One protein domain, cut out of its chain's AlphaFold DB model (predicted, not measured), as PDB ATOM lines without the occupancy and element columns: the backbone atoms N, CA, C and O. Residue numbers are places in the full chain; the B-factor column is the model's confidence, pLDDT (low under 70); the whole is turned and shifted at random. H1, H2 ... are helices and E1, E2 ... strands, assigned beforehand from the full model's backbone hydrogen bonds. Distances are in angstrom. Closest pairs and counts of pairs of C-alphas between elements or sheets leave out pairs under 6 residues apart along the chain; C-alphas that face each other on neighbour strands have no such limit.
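Overview. This is residues 221 to 299 of the 304 residues of an uncharacterized protein of Gammaproteobacteria bacterium (UniProt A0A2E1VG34). Three helices, H1, H2 and H4, cross one another nearly at right angles in a small helical body, and the two-stranded hairpin E1 and E2 reaches away from it to one end of the long axis. The short H3, four residues, comes between H2 and the hairpin along the chain, joined to each by a tight link of 1 residue. The printed part has 79 residues, in the order H1, H2, H3, E1, E2, H4; the class is mostly helix and the sheet, E1 - E2, is antiparallel. It is compact, with a radius of gyration of the C-alphas of 12.5 A, yet elongated, spanning 43 by 25 by 20 A.

Along the chain. H1, residues 227 to 243, begins at C-alpha 227 (-22.123, -10.396, -15.925) and is 24.0 A long. H2, residues 249 to 258, measures 14.2 A, and H3, residues 260 to 263, 5.3 A. E1, residues 265 to 269, measures 13.8 A and E2, residues 275 to 279, 13.5 A. H4, residues 286 to 296, measures 15.6 A and ends at C-alpha 296 (-21.397, -14.387, -28.523).

Arrangement. H1 touches H2 with residues 235 to 239 alone, about perpendicular at 89 degrees; the closest C-alphas, of Ala 236 and Leu 252, are 6.5 A apart. H1 touches H4 with residues 229 to 236 alone, about perpendicular at 81 degrees, closest at the C-alphas of Ala 229 and Arg 292, 6.6 A. H2 touches H4, about perpendicular at 73 degrees, closest at the C-alphas of Glu 249 and Arg 290, 4.9 A. H3 is close to H1 but not clearly touching, with the closest C-alphas, of Thr 231 and Cys 263, 6.8 A apart. In the hairpin E1 and E2, N 266 and O 278 are 2.8 A apart, within hydrogen-bond range. H1 and E1 are apart. Each O i to N i+4 pair is within hydrogen-bond range in H1, H2 and H4; H3 is too short for such a pair.

Size, cuts and confidence. The two C-alphas farthest apart, of Pro 271 and Pro 299, are 43.8 A apart. The printed part has no cut, and no link is long. The model's mean pLDDT over the printed part is 76.3; residues 285 to 299 are among those under 70.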
ATOM      1  N   PHE A 221     -27.601 -16.568 -28.955       74.38
ATOM      2  CA  PHE A 221     -26.498 -15.930 -28.236       74.38
ATOM      3  C   PHE A 221     -26.192 -16.713 -26.960       74.38
ATOM      4  O   PHE A 221     -27.080 -16.936 -26.138       74.38
ATOM      5  N   LYS A 222     -24.943 -17.144 -26.757       74.12
ATOM      6  CA  LYS A 222     -24.597 -17.951 -25.575       74.12
ATOM      7  C   LYS A 222     -24.153 -17.084 -24.398       74.12
ATOM      8  O   LYS A 222     -23.160 -16.371 -24.530       74.12
ATOM      9  N   PRO A 223     -24.823 -17.181 -23.231       67.81
ATOM     10  CA  PRO A 223     -24.400 -16.457 -22.043       67.81
ATOM     11  C   PRO A 223     -22.988 -16.863 -21.617       67.81
ATOM     12  O   PRO A 223     -22.602 -18.027 -21.730       67.81
ATOM     13  N   THR A 224     -22.235 -15.908 -21.078       62.44
ATOM     14  CA  THR A 224     -20.874 -16.134 -20.578       62.44
ATOM     15  C   THR A 224     -20.780 -15.890 -19.076       62.44
ATOM     16  O   THR A 224     -21.756 -15.505 -18.430       62.44
ATOM     17  N   ASN A 225     -19.597 -16.124 -18.504       60.94
ATOM     18  CA  ASN A 225     -19.340 -15.913 -17.076       60.94
ATOM     19  C   ASN A 225     -19.192 -14.423 -16.705       60.94
ATOM     20  O   ASN A 225     -19.204 -14.075 -15.526       60.94
ATOM     21  N   ASN A 226     -19.061 -13.531 -17.694       71.50
ATOM     22  CA  ASN A 226     -19.018 -12.090 -17.477       71.50
ATOM     23  C   ASN A 226     -20.448 -11.550 -17.339       71.50
ATOM     24  O   ASN A 226     -21.263 -11.731 -18.237       71.50
ATOM     25  N   ARG A 227     -20.756 -10.859 -16.235       72.81
ATOM     26  CA  ARG A 227     -22.123 -10.396 -15.925       72.81
ATOM     27  C   ARG A 227     -22.721  -9.477 -16.994       72.81
ATOM     28  O   ARG A 227     -23.882  -9.638 -17.343       72.81
ATOM     29  N   VAL A 228     -21.928  -8.558 -17.539       71.25
ATOM     30  CA  VAL A 228     -22.365  -7.616 -18.584       71.25
ATOM     31  C   VAL A 228     -22.681  -8.374 -19.872       71.25
ATOM     32  O   VAL A 228     -23.753  -8.224 -20.451       71.25
ATOM     33  N   ALA A 229     -21.768  -9.251 -20.295       67.38
ATOM     34  CA  ALA A 229     -21.949 -10.093 -21.472       67.38
ATOM     35  C   ALA A 229     -23.128 -11.067 -21.322       67.38
ATOM     36  O   ALA A 229     -23.892 -11.250 -22.264       67.38
ATOM     37  N   HIS A 230     -23.297 -11.654 -20.138       73.38
ATOM     38  CA  HIS A 230     -24.420 -12.516 -19.795       73.38
ATOM     39  C   HIS A 230     -25.750 -11.791 -20.001       73.38
ATOM     40  O   HIS A 230     -26.625 -12.303 -20.697       73.38
ATOM     41  N   THR A 231     -25.873 -10.578 -19.455       76.62
ATOM     42  CA  THR A 231     -27.062  -9.743 -19.630       76.62
ATOM     43  C   THR A 231     -27.292  -9.423 -21.107       76.62
ATOM     44  O   THR A 231     -28.385  -9.651 -21.608       76.62
ATOM     45  N   ILE A 232     -26.268  -9.004 -21.851       79.62
ATOM     46  CA  ILE A 232     -26.407  -8.713 -23.290       79.62
ATOM     47  C   ILE A 232     -26.903  -9.938 -24.072       79.62
ATOM     48  O   ILE A 232     -27.831  -9.817 -24.867       79.62
ATOM     49  N   CYS A 233     -26.358 -11.132 -23.812       77.69
ATOM     50  CA  CYS A 233     -26.799 -12.364 -24.476       77.69
ATOM     51  C   CYS A 233     -28.250 -12.723 -24.133       77.69
ATOM     52  O   CYS A 233     -29.017 -13.117 -25.010       77.69
ATOM     53  N   LEU A 234     -28.636 -12.574 -22.860       85.06
ATOM     54  CA  LEU A 234     -30.003 -12.810 -22.400       85.06
ATOM     55  C   LEU A 234     -30.993 -11.909 -23.153       85.06
ATOM     56  O   LEU A 234     -32.000 -12.387 -23.675       85.06
ATOM     57  N   TRP A 235     -30.683 -10.615 -23.242       86.25
ATOM     58  CA  TRP A 235     -31.549  -9.625 -23.880       86.25
ATOM     59  C   TRP A 235     -31.562  -9.742 -25.406       86.25
ATOM     60  O   TRP A 235     -32.622  -9.584 -26.007       86.25
ATOM     61  N   ALA A 236     -30.445 -10.125 -26.028       81.31
ATOM     62  CA  ALA A 236     -30.394 -10.425 -27.456       81.31
ATOM     63  C   ALA A 236     -31.264 -11.641 -27.818       81.31
ATOM     64  O   ALA A 236     -32.059 -11.575 -28.754       81.31
ATOM     65  N   ASN A 237     -31.202 -12.728 -27.038       80.19
ATOM     66  CA  ASN A 237     -32.084 -13.886 -27.232       80.19
ATOM     67  C   ASN A 237     -33.558 -13.543 -27.005       80.19
ATOM     68  O   ASN A 237     -34.428 -14.018 -27.739       80.19
ATOM     69  N   ARG A 238     -33.851 -12.710 -26.000       85.50
ATOM     70  CA  ARG A 238     -35.210 -12.222 -25.749       85.50
ATOM     71  C   ARG A 238     -35.722 -11.406 -26.937       85.50
ATOM     72  O   ARG A 238     -36.818 -11.681 -27.412       85.50
ATOM     73  N   PHE A 239     -34.907 -10.504 -27.487       86.69
ATOM     74  CA  PHE A 239     -35.241  -9.754 -28.699       86.69
ATOM     75  C   PHE A 239     -35.528 -10.685 -29.883       86.69
ATOM     76  O   PHE A 239     -36.569 -10.553 -30.522       86.69
ATOM     77  N   VAL A 240     -34.653 -11.662 -30.151       80.50
ATOM     78  CA  VAL A 240     -34.847 -12.650 -31.229       80.50
ATOM     79  C   VAL A 240     -36.156 -13.414 -31.042       80.50
ATOM     80  O   VAL A 240     -36.900 -13.602 -32.002       80.50
ATOM     81  N   THR A 241     -36.470 -13.808 -29.808       82.19
ATOM     82  CA  THR A 241     -37.697 -14.545 -29.480       82.19
ATOM     83  C   THR A 241     -38.948 -13.688 -29.687       82.19
ATOM     84  O   THR A 241     -39.919 -14.149 -30.280       82.19
ATOM     85  N   GLU A 242     -38.931 -12.434 -29.233       83.81
ATOM     86  CA  GLU A 242     -40.091 -11.537 -29.291       83.81
ATOM     87  C   GLU A 242     -40.310 -10.928 -30.682       83.81
ATOM     88  O   GLU A 242     -41.448 -10.740 -31.113       83.81
ATOM     89  N   ARG A 243     -39.229 -10.604 -31.397       79.00
ATOM     90  CA  ARG A 243     -39.270  -9.888 -32.681       79.00
ATOM     91  C   ARG A 243     -39.048 -10.793 -33.883       79.00
ATOM     92  O   ARG A 243     -39.295 -10.356 -35.003       79.00
ATOM     93  N   SER A 244     -38.620 -12.041 -33.670       77.38
ATOM     94  CA  SER A 244     -38.265 -12.987 -34.741       77.38
ATOM     95  C   SER A 244     -37.242 -12.406 -35.728       77.38
ATOM     96  O   SER A 244     -37.293 -12.672 -36.930       77.38
ATOM     97  N   LEU A 245     -36.323 -11.581 -35.218       76.75
ATOM     98  CA  LEU A 245     -35.313 -10.851 -35.982       76.75
ATOM     99  C   LEU A 245     -33.990 -10.836 -35.218       76.75
ATOM    100  O   LEU A 245     -33.974 -10.828 -33.991       76.75
ATOM    101  N   GLU A 246     -32.883 -10.818 -35.954       79.38
ATOM    102  CA  GLU A 246     -31.558 -10.600 -35.374       79.38
ATOM    103  C   GLU A 246     -31.402  -9.116 -34.999       79.38
ATOM    104  O   GLU A 246     -31.587  -8.274 -35.882       79.38
ATOM    105  N   PRO A 247     -31.091  -8.787 -33.732       72.38
ATOM    106  CA  PRO A 247     -30.919  -7.401 -33.311       72.38
ATOM    107  C   PRO A 247     -29.611  -6.806 -33.843       72.38
ATOM    108  O   PRO A 247     -28.559  -7.445 -33.761       72.38
ATOM    109  N   THR A 248     -29.660  -5.561 -34.321       79.69
ATOM    110  CA  THR A 248     -28.466  -4.703 -34.427       79.69
ATOM    111  C   THR A 248     -28.073  -4.142 -33.057       79.69
ATOM    112  O   THR A 248     -28.821  -4.269 -32.083       79.69
ATOM    113  N   GLU A 249     -26.908  -3.496 -32.960       79.50
ATOM    114  CA  GLU A 249     -26.491  -2.811 -31.734       79.50
ATOM    115  C   GLU A 249     -27.499  -1.743 -31.285       79.50
ATOM    116  O   GLU A 249     -27.813  -1.663 -30.099       79.50
ATOM    117  N   ASN A 250     -28.074  -0.993 -32.227       79.31
ATOM    118  CA  ASN A 250     -29.063   0.040 -31.930       79.31
ATOM    119  C   ASN A 250     -30.405  -0.574 -31.526       79.31
ATOM    120  O   ASN A 250     -30.988  -0.149 -30.532       79.31
ATOM    121  N   ASP A 251     -30.860  -1.618 -32.232       83.12
ATOM    122  CA  ASP A 251     -32.106  -2.310 -31.884       83.12
ATOM    123  C   ASP A 251     -32.041  -2.873 -30.461       83.12
ATOM    124  O   ASP A 251     -32.988  -2.743 -29.684       83.12
ATOM    125  N   LEU A 252     -30.911  -3.498 -30.109       84.75
ATOM    126  CA  LEU A 252     -30.726  -4.057 -28.781       84.75
ATOM    127  C   LEU A 252     -30.586  -2.962 -27.723       84.75
ATOM    128  O   LEU A 252     -31.146  -3.108 -26.640       84.75
ATOM    129  N   TRP A 253     -29.880  -1.872 -28.029       84.19
ATOM    130  CA  TRP A 253     -29.754  -0.729 -27.129       84.19
ATOM    131  C   TRP A 253     -31.111  -0.118 -26.792       84.19
ATOM    132  O   TRP A 253     -31.454   0.009 -25.618       84.19
ATOM    133  N   GLU A 254     -31.921   0.197 -27.803       87.56
ATOM    134  CA  GLU A 254     -33.268   0.737 -27.610       87.56
ATOM    135  C   GLU A 254     -34.161  -0.246 -26.849       87.56
ATOM    136  O   GLU A 254     -34.893   0.143 -25.934       87.56
ATOM    137  N   PHE A 255     -34.068  -1.536 -27.177       87.25
ATOM    138  CA  PHE A 255     -34.840  -2.578 -26.512       87.25
ATOM    139  C   PHE A 255     -34.464  -2.734 -25.033       87.25
ATOM    140  O   PHE A 255     -35.349  -2.834 -24.181       87.25
ATOM    141  N   MET A 256     -33.170  -2.716 -24.707       87.25
ATOM    142  CA  MET A 256     -32.681  -2.765 -23.329       87.25
ATOM    143  C   MET A 256     -33.006  -1.477 -22.573       87.25
ATOM    144  O   MET A 256     -33.397  -1.540 -21.413       87.25
ATOM    145  N   TRP A 257     -32.929  -0.317 -23.226       90.06
ATOM    146  CA  TRP A 257     -33.297   0.968 -22.634       90.06
ATOM    147  C   TRP A 257     -34.784   1.042 -22.275       90.06
ATOM    148  O   TRP A 257     -35.142   1.517 -21.193       90.06
ATOM    149  N   ALA A 258     -35.655   0.495 -23.128       90.38
ATOM    150  CA  ALA A 258     -37.081   0.355 -22.836       90.38
ATOM    151  C   ALA A 258     -37.360  -0.547 -21.616       90.38
ATOM    152  O   ALA A 258     -38.383  -0.379 -20.958       90.38
ATOM    153  N   HIS A 259     -36.435  -1.453 -21.282       90.00
ATOM    154  CA  HIS A 259     -36.512  -2.364 -20.137       90.00
ATOM    155  C   HIS A 259     -35.371  -2.141 -19.131       90.00
ATOM    156  O   HIS A 259     -34.871  -3.083 -18.504       90.00
ATOM    157  N   LYS A 260     -34.921  -0.891 -18.984       88.25
ATOM    158  CA  LYS A 260     -33.719  -0.547 -18.210       88.25
ATOM    159  C   LYS A 260     -33.743  -1.049 -16.761       88.25
ATOM    160  O   LYS A 260     -32.724  -1.520 -16.260       88.25
ATOM    161  N   ASP A 261     -34.919  -1.042 -16.133       87.38
ATOM    162  CA  ASP A 261     -35.106  -1.479 -14.746       87.38
ATOM    163  C   ASP A 261     -34.951  -3.005 -14.587       87.38
ATOM    164  O   ASP A 261     -34.497  -3.477 -13.547       87.38
ATOM    165  N   GLU A 262     -35.269  -3.788 -15.626       87.44
ATOM    166  CA  GLU A 262     -35.133  -5.253 -15.632       87.44
ATOM    167  C   GLU A 262     -33.716  -5.702 -16.011       87.44
ATOM    168  O   GLU A 262     -33.210  -6.694 -15.483       87.44
ATOM    169  N   CYS A 263     -33.065  -4.995 -16.940       84.56
ATOM    170  CA  CYS A 263     -31.715  -5.339 -17.392       84.56
ATOM    171  C   CYS A 263     -30.601  -4.753 -16.511       84.56
ATOM    172  O   CYS A 263     -29.442  -5.145 -16.652       84.56
ATOM    173  N   GLY A 264     -30.940  -3.849 -15.587       83.25
ATOM    174  CA  GLY A 264     -29.969  -3.166 -14.736       83.25
ATOM    175  C   GLY A 264     -29.136  -2.136 -15.498       83.25
ATOM    176  O   GLY A 264     -27.971  -1.925 -15.151       83.25
ATOM    177  N   LEU A 265     -29.718  -1.541 -16.545       87.69
ATOM    178  CA  LEU A 265     -29.132  -0.441 -17.302       87.69
ATOM    179  C   LEU A 265     -29.439   0.876 -16.583       87.69
ATOM    180  O   LEU A 265     -30.579   1.171 -16.230       87.69
ATOM    181  N   GLN A 266     -28.407   1.669 -16.341       87.69
ATOM    182  CA  GLN A 266     -28.469   2.924 -15.605       87.69
ATOM    183  C   GLN A 266     -27.747   4.010 -16.395       87.69
ATOM    184  O   GLN A 266     -26.852   3.728 -17.185       87.69
ATOM    185  N   MET A 267     -28.128   5.262 -16.164       89.50
ATOM    186  CA  MET A 267     -27.461   6.421 -16.746       89.50
ATOM    187  C   MET A 267     -27.130   7.402 -15.633       89.50
ATOM    188  O   MET A 267     -27.998   7.779 -14.844       89.50
ATOM    189  N   SER A 268     -25.870   7.811 -15.591       84.56
ATOM    190  CA  SER A 268     -25.383   8.900 -14.756       84.56
ATOM    191  C   SER A 268     -25.093  10.111 -15.632       84.56
ATOM    192  O   SER A 268     -24.697   9.968 -16.789       84.56
ATOM    193  N   ARG A 269     -25.278  11.309 -15.081       84.75
ATOM    194  CA  ARG A 269     -24.873  12.559 -15.730       84.75
ATOM    195  C   ARG A 269     -23.798  13.234 -14.901       84.75
ATOM    196  O   ARG A 269     -23.986  13.459 -13.705       84.75
ATOM    197  N   SER A 270     -22.692  13.582 -15.548       76.94
ATOM    198  CA  SER A 270     -21.656  14.399 -14.928       76.94
ATOM    199  C   SER A 270     -22.152  15.842 -14.725       76.94
ATOM    200  O   SER A 270     -23.087  16.280 -15.404       76.94
ATOM    201  N   PRO A 271     -21.512  16.633 -13.839       69.31
ATOM    202  CA  PRO A 271     -21.820  18.058 -13.684       69.31
ATOM    203  C   PRO A 271     -21.666  18.868 -14.983       69.31
ATOM    204  O   PRO A 271     -22.282  19.920 -15.122       69.31
ATOM    205  N   GLY A 272     -20.867  18.370 -15.936       73.50
ATOM    206  CA  GLY A 272     -20.680  18.949 -17.270       73.50
ATOM    207  C   GLY A 272     -21.712  18.501 -18.311       73.50
ATOM    208  O   GLY A 272     -21.603  18.892 -19.468       73.50
ATOM    209  N   GLY A 273     -22.700  17.684 -17.931       76.25
ATOM    210  CA  GLY A 273     -23.760  17.210 -18.826       76.25
ATOM    211  C   GLY A 273     -23.393  15.994 -19.681       76.25
ATOM    212  O   GLY A 273     -24.185  15.615 -20.538       76.25
ATOM    213  N   ILE A 274     -22.236  15.368 -19.444       75.19
ATOM    214  CA  ILE A 274     -21.841  14.131 -20.131       75.19
ATOM    215  C   ILE A 274     -22.651  12.973 -19.550       75.19
ATOM    216  O   ILE A 274     -22.726  12.814 -18.328       75.19
ATOM    217  N   GLU A 275     -23.264  12.185 -20.427       82.69
ATOM    218  CA  GLU A 275     -24.018  10.988 -20.066       82.69
ATOM    219  C   GLU A 275     -23.114   9.762 -20.104       82.69
ATOM    220  O   GLU A 275     -22.488   9.475 -21.121       82.69
ATOM    221  N   THR A 276     -23.083   9.023 -18.998       77.12
ATOM    222  CA  THR A 276     -22.374   7.749 -18.887       77.12
ATOM    223  C   THR A 276     -23.381   6.657 -18.573       77.12
ATOM    224  O   THR A 276     -24.189   6.788 -17.646       77.12
ATOM    225  N   TYR A 277     -23.332   5.576 -19.340       81.31
ATOM    226  CA  TYR A 277     -24.263   4.464 -19.230       81.31
ATOM    227  C   TYR A 277     -23.589   3.283 -18.539       81.31
ATOM    228  O   TYR A 277     -22.432   2.975 -18.799       81.31
ATOM    229  N   PHE A 278     -24.323   2.617 -17.653       79.50
ATOM    230  CA  PHE A 278     -23.834   1.486 -16.875       79.50
ATOM    231  C   PHE A 278     -24.772   0.299 -17.024       79.50
ATOM    232  O   PHE A 278     -25.977   0.448 -16.856       79.50
ATOM    233  N   LEU A 279     -24.231  -0.892 -17.254       79.19
ATOM    234  CA  LEU A 279     -24.977  -2.145 -17.274       79.19
ATOM    235  C   LEU A 279     -24.428  -3.076 -16.194       79.19
ATOM    236  O   LEU A 279     -23.262  -3.461 -16.226       79.19
ATOM    237  N   VAL A 280     -25.264  -3.433 -15.216       81.44
ATOM    238  CA  VAL A 280     -24.866  -4.282 -14.070       81.44
ATOM    239  C   VAL A 280     -23.616  -3.734 -13.347       81.44
ATOM    240  O   VAL A 280     -22.741  -4.479 -12.909       81.44
ATOM    241  N   GLY A 281     -23.532  -2.405 -13.223       71.94
ATOM    242  CA  GLY A 281     -22.460  -1.712 -12.501       71.94
ATOM    243  C   GLY A 281     -21.150  -1.513 -13.271       71.94
ATOM    244  O   GLY A 281     -20.191  -1.032 -12.676       71.94
ATOM    245  N   ALA A 282     -21.095  -1.855 -14.561       69.12
ATOM    246  CA  ALA A 282     -19.957  -1.564 -15.433       69.12
ATOM    247  C   ALA A 282     -20.354  -0.551 -16.509       69.12
ATOM    248  O   ALA A 282     -21.467  -0.625 -17.026       69.12
ATOM    249  N   GLU A 283     -19.457   0.374 -16.838       74.00
ATOM    250  CA  GLU A 283     -19.661   1.325 -17.930       74.00
ATOM    251  C   GLU A 283     -19.800   0.589 -19.268       74.00
ATOM    252  O   GLU A 283     -19.132  -0.422 -19.503       74.00
ATOM    253  N   ILE A 284     -20.713   1.062 -20.113       70.00
ATOM    254  CA  ILE A 284     -20.991   0.467 -21.416       70.00
ATOM    255  C   ILE A 284     -21.311   1.540 -22.455       70.00
ATOM    256  O   ILE A 284     -21.983   2.528 -22.158       70.00
ATOM    257  N   ASP A 285     -20.895   1.292 -23.693       69.38
ATOM    258  CA  ASP A 285     -21.273   2.076 -24.862       69.38
ATOM    259  C   ASP A 285     -21.806   1.178 -25.997       69.38
ATOM    260  O   ASP A 285     -21.846  -0.057 -25.907       69.38
ATOM    261  N   LEU A 286     -22.256   1.813 -27.083       60.81
ATOM    262  CA  LEU A 286     -22.782   1.124 -28.263       60.81
ATOM    263  C   LEU A 286     -21.723   0.281 -28.990       60.81
ATOM    264  O   LEU A 286     -22.063  -0.754 -29.570       60.81
ATOM    265  N   ALA A 287     -20.451   0.685 -28.960       59.75
ATOM    266  CA  ALA A 287     -19.371  -0.057 -29.603       59.75
ATOM    267  C   ALA A 287     -19.100  -1.374 -28.858       59.75
ATOM    268  O   ALA A 287     -18.963  -2.431 -29.485       59.75
ATOM    269  N   ASP A 288     -19.118  -1.328 -27.529       60.69
ATOM    270  CA  ASP A 288     -18.975  -2.480 -26.649       60.69
ATOM    271  C   ASP A 288     -20.158  -3.449 -26.814       60.69
ATOM    272  O   ASP A 288     -19.976  -4.672 -26.856       60.69
ATOM    273  N   LEU A 289     -21.376  -2.921 -27.000       62.75
ATOM    274  CA  LEU A 289     -22.576  -3.717 -27.277       62.75
ATOM    275  C   LEU A 289     -22.484  -4.438 -28.632       62.75
ATOM    276  O   LEU A 289     -22.698  -5.652 -28.706       62.75
ATOM    277  N   ARG A 290     -22.103  -3.713 -29.694       64.94
ATOM    278  CA  ARG A 290     -21.890  -4.262 -31.044       64.94
ATOM    279  C   ARG A 290     -20.853  -5.381 -31.034       64.94
ATOM    280  O   ARG A 290     -21.089  -6.455 -31.591       64.94
ATOM    281  N   HIS A 291     -19.717  -5.146 -30.377       59.22
ATOM    282  CA  HIS A 291     -18.652  -6.136 -30.260       59.22
ATOM    283  C   HIS A 291     -19.169  -7.413 -29.590       59.22
ATOM    284  O   HIS A 291     -19.066  -8.501 -30.158       59.22
ATOM    285  N   ARG A 292     -19.819  -7.289 -28.429       62.31
ATOM    286  CA  ARG A 292     -20.327  -8.434 -27.661       62.31
ATOM    287  C   ARG A 292     -21.394  -9.227 -28.416       62.31
ATOM    288  O   ARG A 292     -21.373 -10.455 -28.360       62.31
ATOM    289  N   LEU A 293     -22.273  -8.565 -29.168       64.19
ATOM    290  CA  LEU A 293     -23.239  -9.256 -30.026       64.19
ATOM    291  C   LEU A 293     -22.548 -10.130 -31.075       64.19
ATOM    292  O   LEU A 293     -22.915 -11.292 -31.244       64.19
ATOM    293  N   SER A 294     -21.516  -9.606 -31.735       65.00
ATOM    294  CA  SER A 294     -20.762 -10.376 -32.729       65.00
ATOM    295  C   SER A 294     -20.009 -11.562 -32.112       65.00
ATOM    296  O   SER A 294     -20.017 -12.653 -32.679       65.00
ATOM    297  N   THR A 295     -19.434 -11.375 -30.919       61.38
ATOM    298  CA  THR A 295     -18.598 -12.368 -30.231       61.38
ATOM    299  C   THR A 295     -19.396 -13.560 -29.701       61.38
ATOM    300  O   THR A 295     -18.918 -14.693 -29.750       61.38
ATOM    301  N   TYR A 296     -20.608 -13.336 -29.187       60.91
ATOM    302  CA  TYR A 296     -21.397 -14.387 -28.523       60.91
ATOM    303  C   TYR A 296     -22.454 -15.041 -29.411       60.91
ATOM    304  O   TYR A 296     -23.165 -15.950 -28.966       60.91
ATOM    305  N   ARG A 297     -22.545 -14.605 -30.669       68.94
ATOM    306  CA  ARG A 297     -23.378 -15.227 -31.690       68.94
ATOM    307  C   ARG A 297     -22.875 -16.641 -31.971       68.94
ATOM    308  O   ARG A 297     -21.746 -16.831 -32.416       68.94
ATOM    309  N   VAL A 298     -23.719 -17.650 -31.765       64.75
ATOM    310  CA  VAL A 298     -23.381 -19.028 -32.133       64.75
ATOM    311  C   VAL A 298     -23.434 -19.157 -33.660       64.75
ATOM    312  O   VAL A 298     -24.496 -18.929 -34.249       64.75
ATOM    313  N   PRO A 299     -22.327 -19.520 -34.336       52.16
ATOM    314  CA  PRO A 299     -22.366 -19.777 -35.765       52.16
ATOM    315  C   PRO A 299     -23.225 -21.013 -36.038       52.16
ATOM    316  O   PRO A 299     -23.112 -22.034 -35.355       52.16
TER     317      PRO A 299